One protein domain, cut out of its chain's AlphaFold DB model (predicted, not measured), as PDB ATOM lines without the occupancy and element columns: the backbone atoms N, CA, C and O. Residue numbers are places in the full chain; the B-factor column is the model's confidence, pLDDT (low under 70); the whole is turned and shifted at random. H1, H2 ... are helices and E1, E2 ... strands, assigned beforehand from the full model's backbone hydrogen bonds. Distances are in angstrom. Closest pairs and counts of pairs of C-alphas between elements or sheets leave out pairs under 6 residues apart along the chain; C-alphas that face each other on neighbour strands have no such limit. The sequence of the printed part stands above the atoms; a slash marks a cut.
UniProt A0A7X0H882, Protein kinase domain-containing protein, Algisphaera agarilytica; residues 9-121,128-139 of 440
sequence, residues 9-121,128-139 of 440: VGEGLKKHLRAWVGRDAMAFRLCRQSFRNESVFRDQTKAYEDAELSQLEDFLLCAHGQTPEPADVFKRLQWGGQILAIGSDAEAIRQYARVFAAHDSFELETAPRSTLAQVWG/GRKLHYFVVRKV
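Overview. This is residues 9 to 121 and 128 to 139 of the 440 residues of the protein "Protein kinase domain-containing protein" of Algisphaera agarilytica (UniProt A0A7X0H882). A twisted four-stranded sheet forms the middle of three layers: H5 and H4 cover one face and H2 the other, while H1 lies off the sheet with its last residue close to H2. The printed part has 125 residues, of mixed class, with five helices and four strands in the order H1 H2 H3 E1 H4 E2 H5 E3 E4; the mixed sheet runs E1, E2, E4, E3. It is compact, with a radius of gyration of the C-alphas of 13.9 A, and rounded, spanning 39 by 34 by 29 A.

Along the chain. H1, residues 9 to 21, begins at C-alpha 9 (111.607, 71.558, 86.622) and measures 17.2 A. H2 is residues 25 to 34, H3 39 to 44, E1 57 to 62 and H4 70 to 76. E2, residues 77 to 87, bends by 117 degrees at residue 80. H5 is residues 90 to 101, 16.3 A, and E3 106 to 116, 26.5 A. E4, residues 130 to 138, 26.9 A, ends at C-alpha 138 (123.244, 63.552, 104.939).

Arrangement. E1 and E2 are parallel, with N 60 and O 82 2.8 A apart; E2 and E4 are antiparallel, N 83 to O 136 2.8 A, as are E4 and E3, N 107 to O 137 2.9 A. E1, H4, E2 form a strand-helix-strand unit, parallel neighbours with a helix between; E2, H5, E3 form a split one, E4 between its strands; both crossovers are right-handed. H5 runs along E4, at 5 degrees on the local plane; their closest C-alphas, Ala 90 and His 132, are 5.5 A apart. H4, on the same face, and H2, on the opposite face, run slantwise to E2, at 53 and 46 degrees on the local plane. H3 only grazes the sheet. Every O i to N i+4 pair is within hydrogen-bond range in H1, H2 and H5; H3 has 1 of 2, H4 2 of 3.

Size, cuts and confidence. Residues 122 to 127 are cut out, a gap of 10.4 A between C-alphas 121 and 128. The link H3 to E1 is long. Residues 9 to 55 and 118 to 121 have pLDDT under 70.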
ATOM      1  N   VAL A   9     111.296  71.068  85.266       42.50
ATOM      2  CA  VAL A   9     111.607  71.558  86.622       42.50
ATOM      3  C   VAL A   9     112.824  72.499  86.648       42.50
ATOM      4  O   VAL A   9     112.928  73.325  87.550       42.50
ATOM      5  N   GLY A  10     113.691  72.465  85.629       33.88
ATOM      6  CA  GLY A  10     114.875  73.332  85.543       33.88
ATOM      7  C   GLY A  10     114.542  74.823  85.398       33.88
ATOM      8  O   GLY A  10     115.019  75.641  86.182       33.88
ATOM      9  N   GLU A  11     113.661  75.198  84.463       36.50
ATOM     10  CA  GLU A  11     113.224  76.597  84.320       36.50
ATOM     11  C   GLU A  11     112.310  77.047  85.467       36.50
ATOM     12  O   GLU A  11     112.392  78.194  85.901       36.50
ATOM     13  N   GLY A  12     111.475  76.151  86.008       38.31
ATOM     14  CA  GLY A  12     110.607  76.444  87.151       38.31
ATOM     15  C   GLY A  12     111.393  76.748  88.427       38.31
ATOM     16  O   GLY A  12     111.097  77.733  89.103       38.31
ATOM     17  N   LEU A  13     112.441  75.966  88.718       38.53
ATOM     18  CA  LEU A  13     113.321  76.185  89.867       38.53
ATOM     19  C   LEU A  13     114.221  77.411  89.666       38.53
ATOM     20  O   LEU A  13     114.364  78.179  90.605       38.53
ATOM     21  N   LYS A  14     114.743  77.670  88.453       39.25
ATOM     22  CA  LYS A  14     115.502  78.902  88.140       39.25
ATOM     23  C   LYS A  14     114.630  80.159  88.226       39.25
ATOM     24  O   LYS A  14     115.062  81.171  88.773       39.25
ATOM     25  N   LYS A  15     113.379  80.108  87.754       41.62
ATOM     26  CA  LYS A  15     112.413  81.217  87.850       41.62
ATOM     27  C   LYS A  15     111.893  81.392  89.280       41.62
ATOM     28  O   LYS A  15     111.674  82.528  89.684       41.62
ATOM     29  N   HIS A  16     111.757  80.320  90.067       43.97
ATOM     30  CA  HIS A  16     111.453  80.393  91.500       43.97
ATOM     31  C   HIS A  16     112.639  80.880  92.329       43.97
ATOM     32  O   HIS A  16     112.445  81.799  93.105       43.97
ATOM     33  N   LEU A  17     113.858  80.382  92.128       41.66
ATOM     34  CA  LEU A  17     115.062  80.883  92.793       41.66
ATOM     35  C   LEU A  17     115.360  82.327  92.388       41.66
ATOM     36  O   LEU A  17     115.638  83.116  93.267       41.66
ATOM     37  N   ARG A  18     115.202  82.757  91.130       42.69
ATOM     38  CA  ARG A  18     115.319  84.190  90.774       42.69
ATOM     39  C   ARG A  18     114.182  85.036  91.348       42.69
ATOM     40  O   ARG A  18     114.433  86.122  91.868       42.69
ATOM     41  N   ALA A  19     112.945  84.535  91.332       44.81
ATOM     42  CA  ALA A  19     111.820  85.203  91.990       44.81
ATOM     43  C   ALA A  19     111.932  85.202  93.523       44.81
ATOM     44  O   ALA A  19     111.259  86.006  94.155       44.81
ATOM     45  N   TRP A  20     112.763  84.347  94.123       44.69
ATOM     46  CA  TRP A  20     112.882  84.173  95.570       44.69
ATOM     47  C   TRP A  20     114.189  84.740  96.134       44.69
ATOM     48  O   TRP A  20     114.143  85.486  97.093       44.69
ATOM     49  N   VAL A  21     115.341  84.563  95.493       45.62
ATOM     50  CA  VAL A  21     116.584  85.316  95.758       45.62
ATOM     51  C   VAL A  21     116.355  86.816  95.524       45.62
ATOM     52  O   VAL A  21     116.861  87.637  96.285       45.62
ATOM     53  N   GLY A  22     115.507  87.182  94.552       45.41
ATOM     54  CA  GLY A  22     115.071  88.563  94.331       45.41
ATOM     55  C   GLY A  22     113.977  89.081  95.283       45.41
ATOM     56  O   GLY A  22     113.818  90.295  95.387       45.41
ATOM     57  N   ARG A  23     113.221  88.218  95.989       45.69
ATOM     58  CA  ARG A  23     112.118  88.633  96.900       45.69
ATOM     59  C   ARG A  23     112.316  88.269  98.375       45.69
ATOM     60  O   ARG A  23     111.596  88.793  99.215       45.69
ATOM     61  N   ASP A  24     113.281  87.421  98.704       57.38
ATOM     62  CA  ASP A  24     113.423  86.780 100.013       57.38
ATOM     63  C   ASP A  24     114.904  86.730 100.441       57.38
ATOM     64  O   ASP A  24     115.470  85.707 100.831       57.38
ATOM     65  N   ALA A  25     115.550  87.906 100.408       61.16
ATOM     66  CA  ALA A  25     116.907  88.164 100.915       61.16
ATOM     67  C   ALA A  25     117.145  87.664 102.357       61.16
ATOM     68  O   ALA A  25     118.278  87.626 102.848       61.16
ATOM     69  N   MET A  26     116.075  87.326 103.075       61.44
ATOM     70  CA  MET A  26     116.118  86.721 104.392       61.44
ATOM     71  C   MET A  26     116.538  85.256 104.340       61.44
ATOM     72  O   MET A  26     117.371  84.841 105.136       61.44
ATOM     73  N   ALA A  27     115.997  84.471 103.423       61.66
ATOM     74  CA  ALA A  27     116.277  83.055 103.407       61.66
ATOM     75  C   ALA A  27     117.664  82.757 102.825       61.66
ATOM     76  O   ALA A  27     118.377  81.921 103.363       61.66
ATOM     77  N   PHE A  28     118.139  83.575 101.879       65.62
ATOM     78  CA  PHE A  28     119.563  83.626 101.527       65.62
ATOM     79  C   PHE A  28     120.450  83.990 102.733       65.62
ATOM     80  O   PHE A  28     121.532  83.430 102.916       65.62
ATOM     81  N   ARG A  29     119.986  84.894 103.609       67.56
ATOM     82  CA  ARG A  29     120.667  85.207 104.876       67.56
ATOM     83  C   ARG A  29     120.639  84.048 105.862       67.56
ATOM     84  O   ARG A  29     121.652  83.822 106.509       67.56
ATOM     85  N   LEU A  30     119.531  83.322 105.975       65.75
ATOM     86  CA  LEU A  30     119.435  82.130 106.812       65.75
ATOM     87  C   LEU A  30     120.320  81.011 106.289       65.75
ATOM     88  O   LEU A  30     120.960  80.362 107.106       65.75
ATOM     89  N   CYS A  31     120.427  80.841 104.969       66.94
ATOM     90  CA  CYS A  31     121.440  79.981 104.374       66.94
ATOM     91  C   CYS A  31     122.833  80.467 104.797       66.94
ATOM     92  O   CYS A  31     123.566  79.729 105.440       66.94
ATOM     93  N   ARG A  32     123.174  81.745 104.578       68.94
ATOM     94  CA  ARG A  32     124.476  82.302 104.996       68.94
ATOM     95  C   ARG A  32     124.770  82.180 106.491       68.94
ATOM     96  O   ARG A  32     125.929  82.037 106.847       68.94
ATOM     97  N   GLN A  33     123.767  82.289 107.359       69.00
ATOM     98  CA  GLN A  33     123.921  82.167 108.810       69.00
ATOM     99  C   GLN A  33     124.058  80.706 109.233       69.00
ATOM    100  O   GLN A  33     124.958  80.387 110.002       69.00
ATOM    101  N   SER A  34     123.195  79.835 108.715       63.03
ATOM    102  CA  SER A  34     123.188  78.404 109.031       63.03
ATOM    103  C   SER A  34     124.414  77.688 108.466       63.03
ATOM    104  O   SER A  34     124.922  76.768 109.092       63.03
ATOM    105  N   PHE A  35     124.931  78.159 107.330       65.62
ATOM    106  CA  PHE A  35     126.089  77.595 106.637       65.62
ATOM    107  C   PHE A  35     127.350  78.466 106.776       65.62
ATOM    108  O   PHE A  35     128.307  78.303 106.028       65.62
ATOM    109  N   ARG A  36     127.389  79.421 107.722       57.75
ATOM    110  CA  ARG A  36     128.493  80.403 107.838       57.75
ATOM    111  C   ARG A  36     129.865  79.761 108.059       57.75
ATOM    112  O   ARG A  36     130.882  80.347 107.670       57.75
ATOM    113  N   ASN A  37     129.866  78.597 108.700       54.12
ATOM    114  CA  ASN A  37     131.062  77.841 109.059       54.12
ATOM    115  C   ASN A  37     131.485  76.849 107.965       54.12
ATOM    116  O   ASN A  37     132.548  76.260 108.075       54.12
ATOM    117  N   GLU A  38     130.691  76.694 106.904       61.16
ATOM    118  CA  GLU A  38     131.006  75.821 105.777       61.16
ATOM    119  C   GLU A  38     131.760  76.633 104.720       61.16
ATOM    120  O   GLU A  38     131.177  77.507 104.071       61.16
ATOM    121  N   SER A  39     133.060  76.370 104.552       55.91
ATOM    122  CA  SER A  39     133.894  77.000 103.514       55.91
ATOM    123  C   SER A  39     133.246  76.865 102.130       55.91
ATOM    124  O   SER A  39     133.075  77.859 101.429       55.91
ATOM    125  N   VAL A  40     132.727  75.672 101.829       55.00
ATOM    126  CA  VAL A  40     132.068  75.300 100.566       55.00
ATOM    127  C   VAL A  40     130.843  76.166 100.229       55.00
ATOM    128  O   VAL A  40     130.608  76.493  99.067       55.00
ATOM    129  N   PHE A  41     130.073  76.621 101.228       53.47
ATOM    130  CA  PHE A  41     128.888  77.456 100.978       53.47
ATOM    131  C   PHE A  41     129.252  78.860 100.458       53.47
ATOM    132  O   PHE A  41     128.470  79.500  99.741       53.47
ATOM    133  N   ARG A  42     130.439  79.368 100.816       53.56
ATOM    134  CA  ARG A  42     130.891  80.704 100.396       53.56
ATOM    135  C   ARG A  42     131.225  80.746  98.906       53.56
ATOM    136  O   ARG A  42     130.928  81.761  98.278       53.56
ATOM    137  N   ASP A  43     131.723  79.642  98.358       52.34
ATOM    138  CA  ASP A  43     132.177  79.556  96.968       52.34
ATOM    139  C   ASP A  43     131.025  79.190  96.011       52.34
ATOM    140  O   ASP A  43     130.887  79.766  94.929       52.34
ATOM    141  N   GLN A  44     130.091  78.335  96.448       51.44
ATOM    142  CA  GLN A  44     129.004  77.821  95.600       51.44
ATOM    143  C   GLN A  44     127.841  78.791  95.349       51.44
ATOM    144  O   GLN A  44     127.091  78.619  94.387       51.44
ATOM    145  N   THR A  45     127.690  79.857  96.143       46.19
ATOM    146  CA  THR A  45     126.622  80.853  95.912       46.19
ATOM    147  C   THR A  45     126.781  81.641  94.600       46.19
ATOM    148  O   THR A  45     125.830  82.299  94.183       46.19
ATOM    149  N   LYS A  46     127.930  81.534  93.914       39.97
ATOM    150  CA  LYS A  46     128.160  82.067  92.558       39.97
ATOM    151  C   LYS A  46     127.801  81.102  91.415       39.97
ATOM    152  O   LYS A  46     127.621  81.574  90.301       39.97
ATOM    153  N   ALA A  47     127.682  79.795  91.664       42.22
ATOM    154  CA  ALA A  47     127.619  78.763  90.614       42.22
ATOM    155  C   ALA A  47     126.203  78.213  90.325       42.22
ATOM    156  O   ALA A  47     126.011  77.435  89.394       42.22
ATOM    157  N   TYR A  48     125.189  78.625  91.093       38.72
ATOM    158  CA  TYR A  48     123.833  78.054  91.033       38.72
ATOM    159  C   TYR A  48     122.994  78.450  89.800       38.72
ATOM    160  O   TYR A  48     121.853  78.003  89.675       38.72
ATOM    161  N   GLU A  49     123.504  79.285  88.888       39.47
ATOM    162  CA  GLU A  49     122.711  79.769  87.749       39.47
ATOM    163  C   GLU A  49     122.692  78.815  86.537       39.47
ATOM    164  O   GLU A  49     121.725  78.860  85.767       39.47
ATOM    165  N   ASP A  50     123.634  77.865  86.423       36.84
ATOM    166  CA  ASP A  50     123.863  77.132  85.161       36.84
ATOM    167  C   ASP A  50     123.810  75.589  85.208       36.84
ATOM    168  O   ASP A  50     123.754  74.972  84.147       36.84
ATOM    169  N   ALA A  51     123.717  74.930  86.368       40.59
ATOM    170  CA  ALA A  51     123.799  73.460  86.422       40.59
ATOM    171  C   ALA A  51     122.510  72.731  85.965       40.59
ATOM    172  O   ALA A  51     121.413  72.971  86.480       40.59
ATOM    173  N   GLU A  52     122.644  71.811  85.001       42.56
ATOM    174  CA  GLU A  52     121.627  70.810  84.650       42.56
ATOM    175  C   GLU A  52     121.509  69.715  85.733       42.56
ATOM    176  O   GLU A  52     122.459  69.406  86.447       42.56
ATOM    177  N   LEU A  53     120.319  69.108  85.825       40.44
ATOM    178  CA  LEU A  53     119.804  68.177  86.851       40.44
ATOM    179  C   LEU A  53     120.564  66.835  87.046       40.44
ATOM    180  O   LEU A  53     119.994  65.892  87.594       40.44
ATOM    181  N   SER A  54     121.818  66.709  86.612       49.97
ATOM    182  CA  SER A  54     122.625  65.483  86.755       49.97
ATOM    183  C   SER A  54     123.673  65.532  87.872       49.97
ATOM    184  O   SER A  54     124.320  64.518  88.131       49.97
ATOM    185  N   GLN A  55     123.842  66.670  88.552       67.69
ATOM    186  CA  GLN A  55     124.885  66.847  89.562       67.69
ATOM    187  C   GLN A  55     124.315  66.728  90.980       67.69
ATOM    188  O   GLN A  55     123.304  67.345  91.312       67.69
ATOM    189  N   LEU A  56     124.959  65.908  91.814       78.00
ATOM    190  CA  LEU A  56     124.680  65.856  93.247       78.00
ATOM    191  C   LEU A  56     124.969  67.229  93.873       78.00
ATOM    192  O   LEU A  56     126.024  67.814  93.629       78.00
ATOM    193  N   GLU A  57     124.055  67.712  94.707       83.50
ATOM    194  CA  GLU A  57     124.112  69.029  95.337       83.50
ATOM    195  C   GLU A  57     124.722  68.938  96.747       83.50
ATOM    196  O   GLU A  57     124.431  68.014  97.510       83.50
ATOM    197  N   ASP A  58     125.545  69.911  97.135       83.69
ATOM    198  CA  ASP A  58     125.996  70.055  98.528       83.69
ATOM    199  C   ASP A  58     124.896  70.612  99.437       83.69
ATOM    200  O   ASP A  58     124.875  70.339 100.637       83.69
ATOM    201  N   PHE A  59     123.977  71.399  98.877       86.56
ATOM    202  CA  PHE A  59     122.937  72.086  99.629       86.56
ATOM    203  C   PHE A  59     121.598  71.968  98.918       86.56
ATOM    204  O   PHE A  59     121.486  72.239  97.732       86.56
ATOM    205  N   LEU A  60     120.550  71.636  99.664       87.94
ATOM    206  CA  LEU A  60     119.181  71.683  99.176       87.94
ATOM    207  C   LEU A  60     118.346  72.625 100.019       87.94
ATOM    208  O   LEU A  60     118.393  72.627 101.248       87.94
ATOM    209  N   LEU A  61     117.534  73.412  99.332       86.62
ATOM    210  CA  LEU A  61     116.569  74.293  99.955       86.62
ATOM    211  C   LEU A  61     115.164  73.746  99.705       86.62
ATOM    212  O   LEU A  61     114.732  73.635  98.558       86.62
ATOM    213  N   CYS A  62     114.443  73.437 100.780       87.88
ATOM    214  CA  CYS A  62     113.052  72.996 100.716       87.88
ATOM    215  C   CYS A  62     112.145  74.112 101.241       87.88
ATOM    216  O   CYS A  62     112.158  74.429 102.432       87.88
ATOM    217  N   ALA A  63     111.380  74.723 100.337       82.50
ATOM    218  CA  ALA A  63     110.475  75.817 100.662       82.50
ATOM    219  C   ALA A  63     109.063  75.316 101.019       82.50
ATOM    220  O   ALA A  63     108.710  74.151 100.832       82.50
ATOM    221  N   HIS A  64     108.239  76.233 101.525       72.44
ATOM    222  CA  HIS A  64     106.871  75.960 101.954       72.44
ATOM    223  C   HIS A  64     106.039  75.227 100.884       72.44
ATOM    224  O   HIS A  64     106.016  75.626  99.722       72.44
ATOM    225  N   GLY A  65     105.338  74.166 101.297       74.50
ATOM    226  CA  GLY A  65     104.516  73.324 100.422       74.50
ATOM    227  C   GLY A  65     105.273  72.177  99.742       74.50
ATOM    228  O   GLY A  65     104.637  71.301  99.165       74.50
ATOM    229  N   GLN A  66     106.605  72.141  99.839       79.62
ATOM    230  CA  GLN A  66     107.418  71.012  99.391       79.62
ATOM    231  C   GLN A  66     107.808  70.152 100.593       79.62
ATOM    232  O   GLN A  66     108.541  70.592 101.475       79.62
ATOM    233  N   THR A  67     107.344  68.907 100.612       81.81
ATOM    234  CA  THR A  67     107.759  67.896 101.595       81.81
ATOM    235  C   THR A  67     108.364  66.707 100.857       81.81
ATOM    236  O   THR A  67     107.731  65.653 100.793       81.81
ATOM    237  N   PRO A  68     109.539  66.867 100.211       86.75
ATOM    238  CA  PRO A  68     110.157  65.746  99.526       86.75
ATOM    239  C   PRO A  68     110.496  64.644 100.530       86.75
ATOM    240  O   PRO A  68     110.936  64.921 101.654       86.75
ATOM    241  N   GLU A  69     110.286  63.403 100.102       93.19
ATOM    242  CA  GLU A  69     110.608  62.214 100.882       93.19
ATOM    243  C   GLU A  69     112.122  62.154 101.148       93.19
ATOM    244  O   GLU A  69     112.912  62.422 100.234       93.19
ATOM    245  N   PRO A  70     112.575  61.777 102.360       95.19
ATOM    246  CA  PRO A  70     114.002  61.712 102.678       95.19
ATOM    247  C   PRO A  70     114.822  60.877 101.687       95.19
ATOM    248  O   PRO A  70     115.954  61.240 101.372       95.19
ATOM    249  N   ALA A  71     114.247  59.795 101.154       93.62
ATOM    250  CA  ALA A  71     114.899  58.939 100.166       93.62
ATOM    251  C   ALA A  71     115.155  59.653  98.826       93.62
ATOM    252  O   ALA A  71     116.207  59.453  98.215       93.62
ATOM    253  N   ASP A  72     114.234  60.512  98.384       91.50
ATOM    254  CA  ASP A  72     114.414  61.313  97.170       91.50
ATOM    255  C   ASP A  72     115.472  62.388  97.389       91.50
ATOM    256  O   ASP A  72     116.323  62.627  96.529       91.50
ATOM    257  N   VAL A  73     115.469  63.002  98.573       92.00
ATOM    258  CA  VAL A  73     116.471  64.005  98.918       92.00
ATOM    259  C   VAL A  73     117.868  63.394  99.041       92.00
ATOM    260  O   VAL A  73     118.846  63.969  98.567       92.00
ATOM    261  N   PHE A  74     117.975  62.195  99.610       93.12
ATOM    262  CA  PHE A  74     119.245  61.494  99.766       93.12
ATOM    263  C   PHE A  74     119.978  61.286  98.437       93.12
ATOM    264  O   PHE A  74     121.201  61.429  98.383       93.12
ATOM    265  N   LYS A  75     119.234  60.953  97.375       90.12
ATOM    266  CA  LYS A  75     119.768  60.713  96.024       90.12
ATOM    267  C   LYS A  75     120.255  61.983  95.337       90.12
ATOM    268  O   LYS A  75     121.008  61.890  94.379       90.12
ATOM    269  N   ARG A  76     119.801  63.147  95.803       88.62
ATOM    270  CA  ARG A  76     120.176  64.454  95.259       88.62
ATOM    271  C   ARG A  76     121.358  65.081  95.982       88.62
ATOM    272  O   ARG A  76     122.010  65.932  95.401       88.62
ATOM    273  N   LEU A  77     121.622  64.688  97.226       88.69
ATOM    274  CA  LEU A  77     122.709  65.258  98.018       88.69
ATOM    275  C   LEU A  77     124.014  64.492  97.853       88.69
ATOM    276  O   LEU A  77     124.029  63.257  97.899       88.69
ATOM    277  N   GLN A  78     125.121  65.226  97.814       89.69
ATOM    278  CA  GLN A  78     126.441  64.664  98.089       89.69
ATOM    279  C   GLN A  78     126.528  64.171  99.536       89.69
ATOM    280  O   GLN A  78     125.759  64.579 100.414       89.69
ATOM    281  N   TRP A  79     127.453  63.256  99.811       92.00
ATOM    282  CA  TRP A  79     127.692  62.821 101.182       92.00
ATOM    283  C   TRP A  79     128.206  63.982 102.037       92.00
ATOM    284  O   TRP A  79     129.138  64.681 101.657       92.00
ATOM    285  N   GLY A  80     127.562  64.210 103.183       92.69
ATOM    286  CA  GLY A  80     127.787  65.398 104.001       92.69
ATOM    287  C   GLY A  80     127.043  66.646 103.537       92.69
ATOM    288  O   GLY A  80     127.107  67.651 104.240       92.69
ATOM    289  N   GLY A  81     126.299  66.584 102.430       92.31
ATOM    290  CA  GLY A  81     125.429  67.669 101.987       92.31
ATOM    291  C   GLY A  81     124.294  67.954 102.977       92.31
ATOM    292  O   GLY A  81     123.903  67.096 103.778       92.31
ATOM    293  N   GLN A  82     123.764  69.174 102.936       93.88
ATOM    294  CA  GLN A  82     122.799  69.691 103.905       93.88
ATOM    295  C   GLN A  82     121.470  70.079 103.259       93.88
ATOM    296  O   GLN A  82     121.402  70.474 102.099       93.88
ATOM    297  N   ILE A  83     120.403  70.026 104.051       93.81
ATOM    298  CA  ILE A  83     119.087  70.551 103.681       93.81
ATOM    299  C   ILE A  83     118.739  71.670 104.644       93.81
ATOM    300  O   ILE A  83     118.763  71.465 105.858       93.81
ATOM    301  N   LEU A  84     118.340  72.818 104.105       92.81
ATOM    302  CA  LEU A  84     117.592  73.830 104.838       92.81
ATOM    303  C   LEU A  84     116.119  73.722 104.443       92.81
ATOM    304  O   LEU A  84     115.735  74.067 103.326       92.81
ATOM    305  N   ALA A  85     115.288  73.268 105.372       92.25
ATOM    306  CA  ALA A  85     113.842  73.308 105.203       92.25
ATOM    307  C   ALA A  85     113.291  74.557 105.888       92.25
ATOM    308  O   ALA A  85     113.598  74.795 107.057       92.25
ATOM    309  N   ILE A  86     112.481  75.346 105.180       90.62
ATOM    310  CA  ILE A  86     111.937  76.615 105.673       90.62
ATOM    311  C   ILE A  86     110.461  76.790 105.293       90.62
ATOM    312  O   ILE A  86     110.044  76.529 104.165       90.62
ATOM    313  N   GLY A  87     109.652  77.272 106.234       91.06
ATOM    314  CA  GLY A  87     108.224  77.503 106.023       91.06
ATOM    315  C   GLY A  87     107.615  78.442 107.058       91.06
ATOM    316  O   GLY A  87     108.246  78.790 108.051       91.06
ATOM    317  N   SER A  88     106.374  78.875 106.836       91.56
ATOM    318  CA  SER A  88     105.665  79.740 107.792       91.56
ATOM    319  C   SER A  88     104.869  78.991 108.853       91.56
ATOM    320  O   SER A  88     104.396  79.614 109.796       91.56
ATOM    321  N   ASP A  89     104.694  77.682 108.693       93.81
ATOM    322  CA  ASP A  89     103.978  76.838 109.643       93.81
ATOM    323  C   ASP A  89     104.976  76.088 110.538       93.81
ATOM    324  O   ASP A  89     105.759  75.251 110.081       93.81
ATOM    325  N   ALA A  90     104.948  76.412 111.831       94.94
ATOM    326  CA  ALA A  90     105.811  75.818 112.843       94.94
ATOM    327  C   ALA A  90     105.560  74.322 113.051       94.94
ATOM    328  O   ALA A  90     106.470  73.590 113.447       94.94
ATOM    329  N   GLU A  91     104.316  73.876 112.906       95.56
ATOM    330  CA  GLU A  91     103.936  72.485 113.112       95.56
ATOM    331  C   GLU A  91     104.356  71.633 111.922       95.56
ATOM    332  O   GLU A  91     105.055  70.641 112.130       95.56
ATOM    333  N   ALA A  92     104.087  72.096 110.699       94.19
ATOM    334  CA  ALA A  92     104.558  71.435 109.486       94.19
ATOM    335  C   ALA A  92     106.089  71.262 109.481       94.19
ATOM    336  O   ALA A  92     106.594  70.169 109.232       94.19
ATOM    337  N   ILE A  93     106.849  72.306 109.841       95.06
ATOM    338  CA  ILE A  93     108.320  72.240 109.913       95.06
ATOM    339  C   ILE A  93     108.797  71.274 111.007       95.06
ATOM    340  O   ILE A  93     109.754  70.529 110.796       95.06
ATOM    341  N   ARG A  94     108.128  71.230 112.168       96.19
ATOM    342  CA  ARG A  94     108.450  70.265 113.233       96.19
ATOM    343  C   ARG A  94     108.145  68.830 112.821       96.19
ATOM    344  O   ARG A  94     108.950  67.946 113.101       96.19
ATOM    345  N   GLN A  95     107.008  68.593 112.173       95.44
ATOM    346  CA  GLN A  95     106.652  67.281 111.643       95.44
ATOM    347  C   GLN A  95     107.680  66.832 110.606       95.44
ATOM    348  O   GLN A  95     108.176  65.712 110.679       95.44
ATOM    349  N   TYR A  96     108.065  67.731 109.706       94.75
ATOM    350  CA  TYR A  96     109.024  67.416 108.662       94.75
ATOM    351  C   TYR A  96     110.424  67.110 109.218       94.75
ATOM    352  O   TYR A  96     111.039  66.116 108.834       94.75
ATOM    353  N   ALA A  97     110.881  67.862 110.224       96.75
ATOM    354  CA  ALA A  97     112.120  67.554 110.937       96.75
ATOM    355  C   ALA A  97     112.095  66.169 111.603       96.75
ATOM    356  O   ALA A  97     113.106  65.472 111.594       96.75
ATOM    357  N   ARG A  98     110.950  65.747 112.164       96.81
ATOM    358  CA  ARG A  98     110.799  64.404 112.755       96.81
ATOM    359  C   ARG A  98     110.920  63.303 111.707       96.81
ATOM    360  O   ARG A  98     111.545  62.291 111.998       96.81
ATOM    361  N   VAL A  99     110.359  63.504 110.512       96.50
ATOM    362  CA  VAL A  99     110.482  62.549 109.397       96.50
ATOM    363  C   VAL A  99     111.954  62.352 109.026       96.50
ATOM    364  O   VAL A  99     112.411  61.216 108.936       96.50
ATOM    365  N   PHE A 100     112.724  63.437 108.901       96.12
ATOM    366  CA  PHE A 100     114.163  63.346 108.635       96.12
ATOM    367  C   PHE A 100     114.958  62.743 109.793       96.12
ATOM    368  O   PHE A 100     115.826  61.913 109.559       96.12
ATOM    369  N   ALA A 101     114.655  63.118 111.035       95.94
ATOM    370  CA  ALA A 101     115.335  62.582 112.214       95.94
ATOM    371  C   ALA A 101     115.093  61.082 112.423       95.94
ATOM    372  O   ALA A 101     115.936  60.394 112.990       95.94
ATOM    373  N   ALA A 102     113.935  60.581 111.986       96.19
ATOM    374  CA  ALA A 102     113.614  59.158 112.003       96.19
ATOM    375  C   ALA A 102     114.300  58.381 110.865       96.19
ATOM    376  O   ALA A 102     114.307  57.150 110.885       96.19
ATOM    377  N   HIS A 103     114.865  59.074 109.874       95.19
ATOM    378  CA  HIS A 103     115.555  58.461 108.751       95.19
ATOM    379  C   HIS A 103     117.054  58.316 109.065       95.19
ATOM    380  O   HIS A 103     117.774  59.307 109.158       95.19
ATOM    381  N   ASP A 104     117.555  57.078 109.158       93.62
ATOM    382  CA  ASP A 104     118.934  56.748 109.587       93.62
ATOM    383  C   ASP A 104     120.062  57.441 108.785       93.62
ATOM    384  O   ASP A 104     121.210  57.512 109.238       93.62
ATOM    385  N   SER A 105     119.750  57.941 107.589       96.06
ATOM    386  CA  SER A 105     120.695  58.649 106.717       96.06
ATOM    387  C   SER A 105     120.894  60.128 107.017       96.06
ATOM    388  O   SER A 105     121.788  60.727 106.415       96.06
ATOM    389  N   PHE A 106     120.088  60.723 107.895       97.06
ATOM    390  CA  PHE A 106     120.148  62.150 108.187       97.06
ATOM    391  C   PHE A 106     120.367  62.421 109.672       97.06
ATOM    392  O   PHE A 106     119.890  61.691 110.536       97.06
ATOM    393  N   GLU A 107     121.079  63.501 109.966       96.62
ATOM    394  CA  GLU A 107     121.239  64.025 111.319       96.62
ATOM    395  C   GLU A 107     120.683  65.448 111.388       96.62
ATOM    396  O   GLU A 107     120.977  66.272 110.522       96.62
ATOM    397  N   LEU A 108     119.877  65.743 112.414       96.44
ATOM    398  CA  LEU A 108     119.413  67.101 112.700       96.44
ATOM    399  C   LEU A 108     120.556  67.930 113.283       96.44
ATOM    400  O   LEU A 108     120.861  67.837 114.468       96.44
ATOM    401  N   GLU A 109     121.132  68.802 112.468       94.62
ATOM    402  CA  GLU A 109     122.133  69.755 112.939       94.62
ATOM    403  C   GLU A 109     121.510  70.928 113.681       94.62
ATOM    404  O   GLU A 109     122.033  71.406 114.686       94.62
ATOM    405  N   THR A 110     120.380  71.407 113.163       94.25
ATOM    406  CA  THR A 110     119.599  72.473 113.775       94.25
ATOM    407  C   THR A 110     118.189  71.960 113.964       94.25
ATOM    408  O   THR A 110     117.436  71.830 113.001       94.25
ATOM    409  N   ALA A 111     117.827  71.690 115.220       95.94
ATOM    410  CA  ALA A 111     116.448  71.403 115.596       95.94
ATOM    411  C   ALA A 111     115.508  72.539 115.137       95.94
ATOM    412  O   ALA A 111     115.967  73.676 114.999       95.94
ATOM    413  N   PRO A 112     114.201  72.274 114.943       96.56
ATOM    414  CA  PRO A 112     113.242  73.284 114.510       96.56
ATOM    415  C   PRO A 112     113.331  74.581 115.321       96.56
ATOM    416  O   PRO A 112     113.107  74.599 116.533       96.56
ATOM    417  N   ARG A 113     113.647  75.678 114.636       95.88
ATOM    418  CA  ARG A 113     113.773  77.025 115.198       95.88
ATOM    419  C   ARG A 113     112.868  77.990 114.458       95.88
ATOM    420  O   ARG A 113     112.345  77.695 113.387       95.88
ATOM    421  N   SER A 114     112.650  79.147 115.073       92.75
ATOM    422  CA  SER A 114     111.913  80.247 114.458       92.75
ATOM    423  C   SER A 114     112.811  81.461 114.315       92.75
ATOM    424  O   SER A 114     113.674  81.700 115.155       92.75
ATOM    425  N   THR A 115     112.559  82.258 113.293       88.06
ATOM    426  CA  THR A 115     113.226  83.534 113.048       88.06
ATOM    427  C   THR A 115     112.219  84.518 112.454       88.06
ATOM    428  O   THR A 115     111.189  84.111 111.916       88.06
ATOM    429  N   LEU A 116     112.458  85.818 112.599       83.81
ATOM    430  CA  LEU A 116     111.565  86.862 112.094       83.81
ATOM    431  C   LEU A 116     112.077  87.393 110.763       83.81
ATOM    432  O   LEU A 116     113.225  87.831 110.676       83.81
ATOM    433  N   ALA A 117     111.219  87.393 109.744       73.06
ATOM    434  CA  ALA A 117     111.537  87.983 108.458       73.06
ATOM    435  C   ALA A 117     111.785  89.476 108.585       73.06
ATOM    436  O   ALA A 117     110.937  90.230 109.054       73.06
ATOM    437  N   GLN A 118     112.981  89.893 108.180       67.75
ATOM    438  CA  GLN A 118     113.358  91.295 108.156       67.75
ATOM    439  C   GLN A 118     112.917  91.909 106.833       67.75
ATOM    440  O   GLN A 118     113.368  91.487 105.766       67.75
ATOM    441  N   VAL A 119     112.084  92.941 106.910       65.31
ATOM    442  CA  VAL A 119     111.715  93.764 105.758       65.31
ATOM    443  C   VAL A 119     112.879  94.721 105.489       65.31
ATOM    444  O   VAL A 119     113.331  95.418 106.393       65.31
ATOM    445  N   TRP A 120     113.437  94.691 104.275       67.50
ATOM    446  CA  TRP A 120     114.590  95.522 103.866       67.50
ATOM    447  C   TRP A 120     115.836  95.401 104.765       67.50
ATOM    448  O   TRP A 120     116.636  96.322 104.877       67.50
ATOM    449  N   GLY A 121     116.017  94.251 105.420       68.12
ATOM    450  CA  GLY A 121     117.163  94.023 106.306       68.12
ATOM    451  C   GLY A 121     117.073  94.675 107.680       68.12
ATOM    452  O   GLY A 121     118.007  94.522 108.463       68.12
ATOM    453  N   GLY A 128     107.376  91.827 110.530       71.94
ATOM    454  CA  GLY A 128     108.116  90.622 110.165       71.94
ATOM    455  C   GLY A 128     107.259  89.356 110.211       71.94
ATOM    456  O   GLY A 128     106.721  88.999 111.260       71.94
ATOM    457  N   ARG A 129     107.184  88.615 109.098       82.25
ATOM    458  CA  ARG A 129     106.591  87.266 109.077       82.25
ATOM    459  C   ARG A 129     107.495  86.300 109.842       82.25
ATOM    460  O   ARG A 129     108.688  86.214 109.567       82.25
ATOM    461  N   LYS A 130     106.944  85.540 110.786       89.12
ATOM    462  CA  LYS A 130     107.694  84.471 111.459       89.12
ATOM    463  C   LYS A 130     107.941  83.328 110.473       89.12
ATOM    464  O   LYS A 130     106.999  82.826 109.862       89.12
ATOM    465  N   LEU A 131     109.201  82.940 110.313       89.88
ATOM    466  CA  LEU A 131     109.608  81.756 109.570       89.88
ATOM    467  C   LEU A 131     110.123  80.700 110.536       89.88
ATOM    468  O   LEU A 131     110.711  81.004 111.574       89.88
ATOM    469  N   HIS A 132     109.910  79.453 110.161       92.88
ATOM    470  CA  HIS A 132     110.309  78.268 110.887       92.88
ATOM    471  C   HIS A 132     111.227  77.453 109.996       92.88
ATOM    472  O   HIS A 132     110.957  77.310 108.804       92.88
ATOM    473  N   TYR A 133     112.314  76.944 110.557       93.75
ATOM    474  CA  TYR A 133     113.294  76.196 109.785       93.75
ATOM    475  C   TYR A 133     113.989  75.122 110.612       93.75
ATOM    476  O   TYR A 133     113.997  75.179 111.844       93.75
ATOM    477  N   PHE A 134     114.591  74.159 109.925       95.56
ATOM    478  CA  PHE A 134     115.552  73.218 110.491       95.56
ATOM    479  C   PHE A 134     116.656  72.936 109.470       95.56
ATOM    480  O   PHE A 134     116.481  73.185 108.274       95.56
ATOM    481  N   VAL A 135     117.779  72.411 109.955       95.31
ATOM    482  CA  VAL A 135     118.888  71.961 109.108       95.31
ATOM    483  C   VAL A 135     119.181  70.506 109.413       95.31
ATOM    484  O   VAL A 135     119.285  70.128 110.583       95.31
ATOM    485  N   VAL A 136     119.316  69.704 108.364       96.44
ATOM    486  CA  VAL A 136     119.758  68.309 108.453       96.44
ATOM    487  C   VAL A 136     120.945  68.070 107.535       96.44
ATOM    488  O   VAL A 136     121.042  68.693 106.479       96.44
ATOM    489  N   ARG A 137     121.817  67.139 107.916       96.50
ATOM    490  CA  ARG A 137     122.951  66.686 107.107       96.50
ATOM    491  C   ARG A 137     122.764  65.241 106.676       96.50
ATOM    492  O   ARG A 137     122.369  64.408 107.489       96.50
ATOM    493  N   LYS A 138     123.095  64.929 105.423       95.94
ATOM    494  CA  LYS A 138     123.244  63.552 104.939       95.94
ATOM    495  C   LYS A 138     124.504  62.938 105.549       95.94
ATOM    496  O   LYS A 138     125.615  63.331 105.208       95.94
ATOM    497  N   VAL A 139     124.340  61.953 106.427       96.75
ATOM    498  CA  VAL A 139     125.449  61.345 107.179       96.75
ATOM    499  C   VAL A 139     125.852  59.955 106.691       96.75
ATOM    500  O   VAL A 139     126.932  59.492 107.048       96.75
TER     501      VAL A 139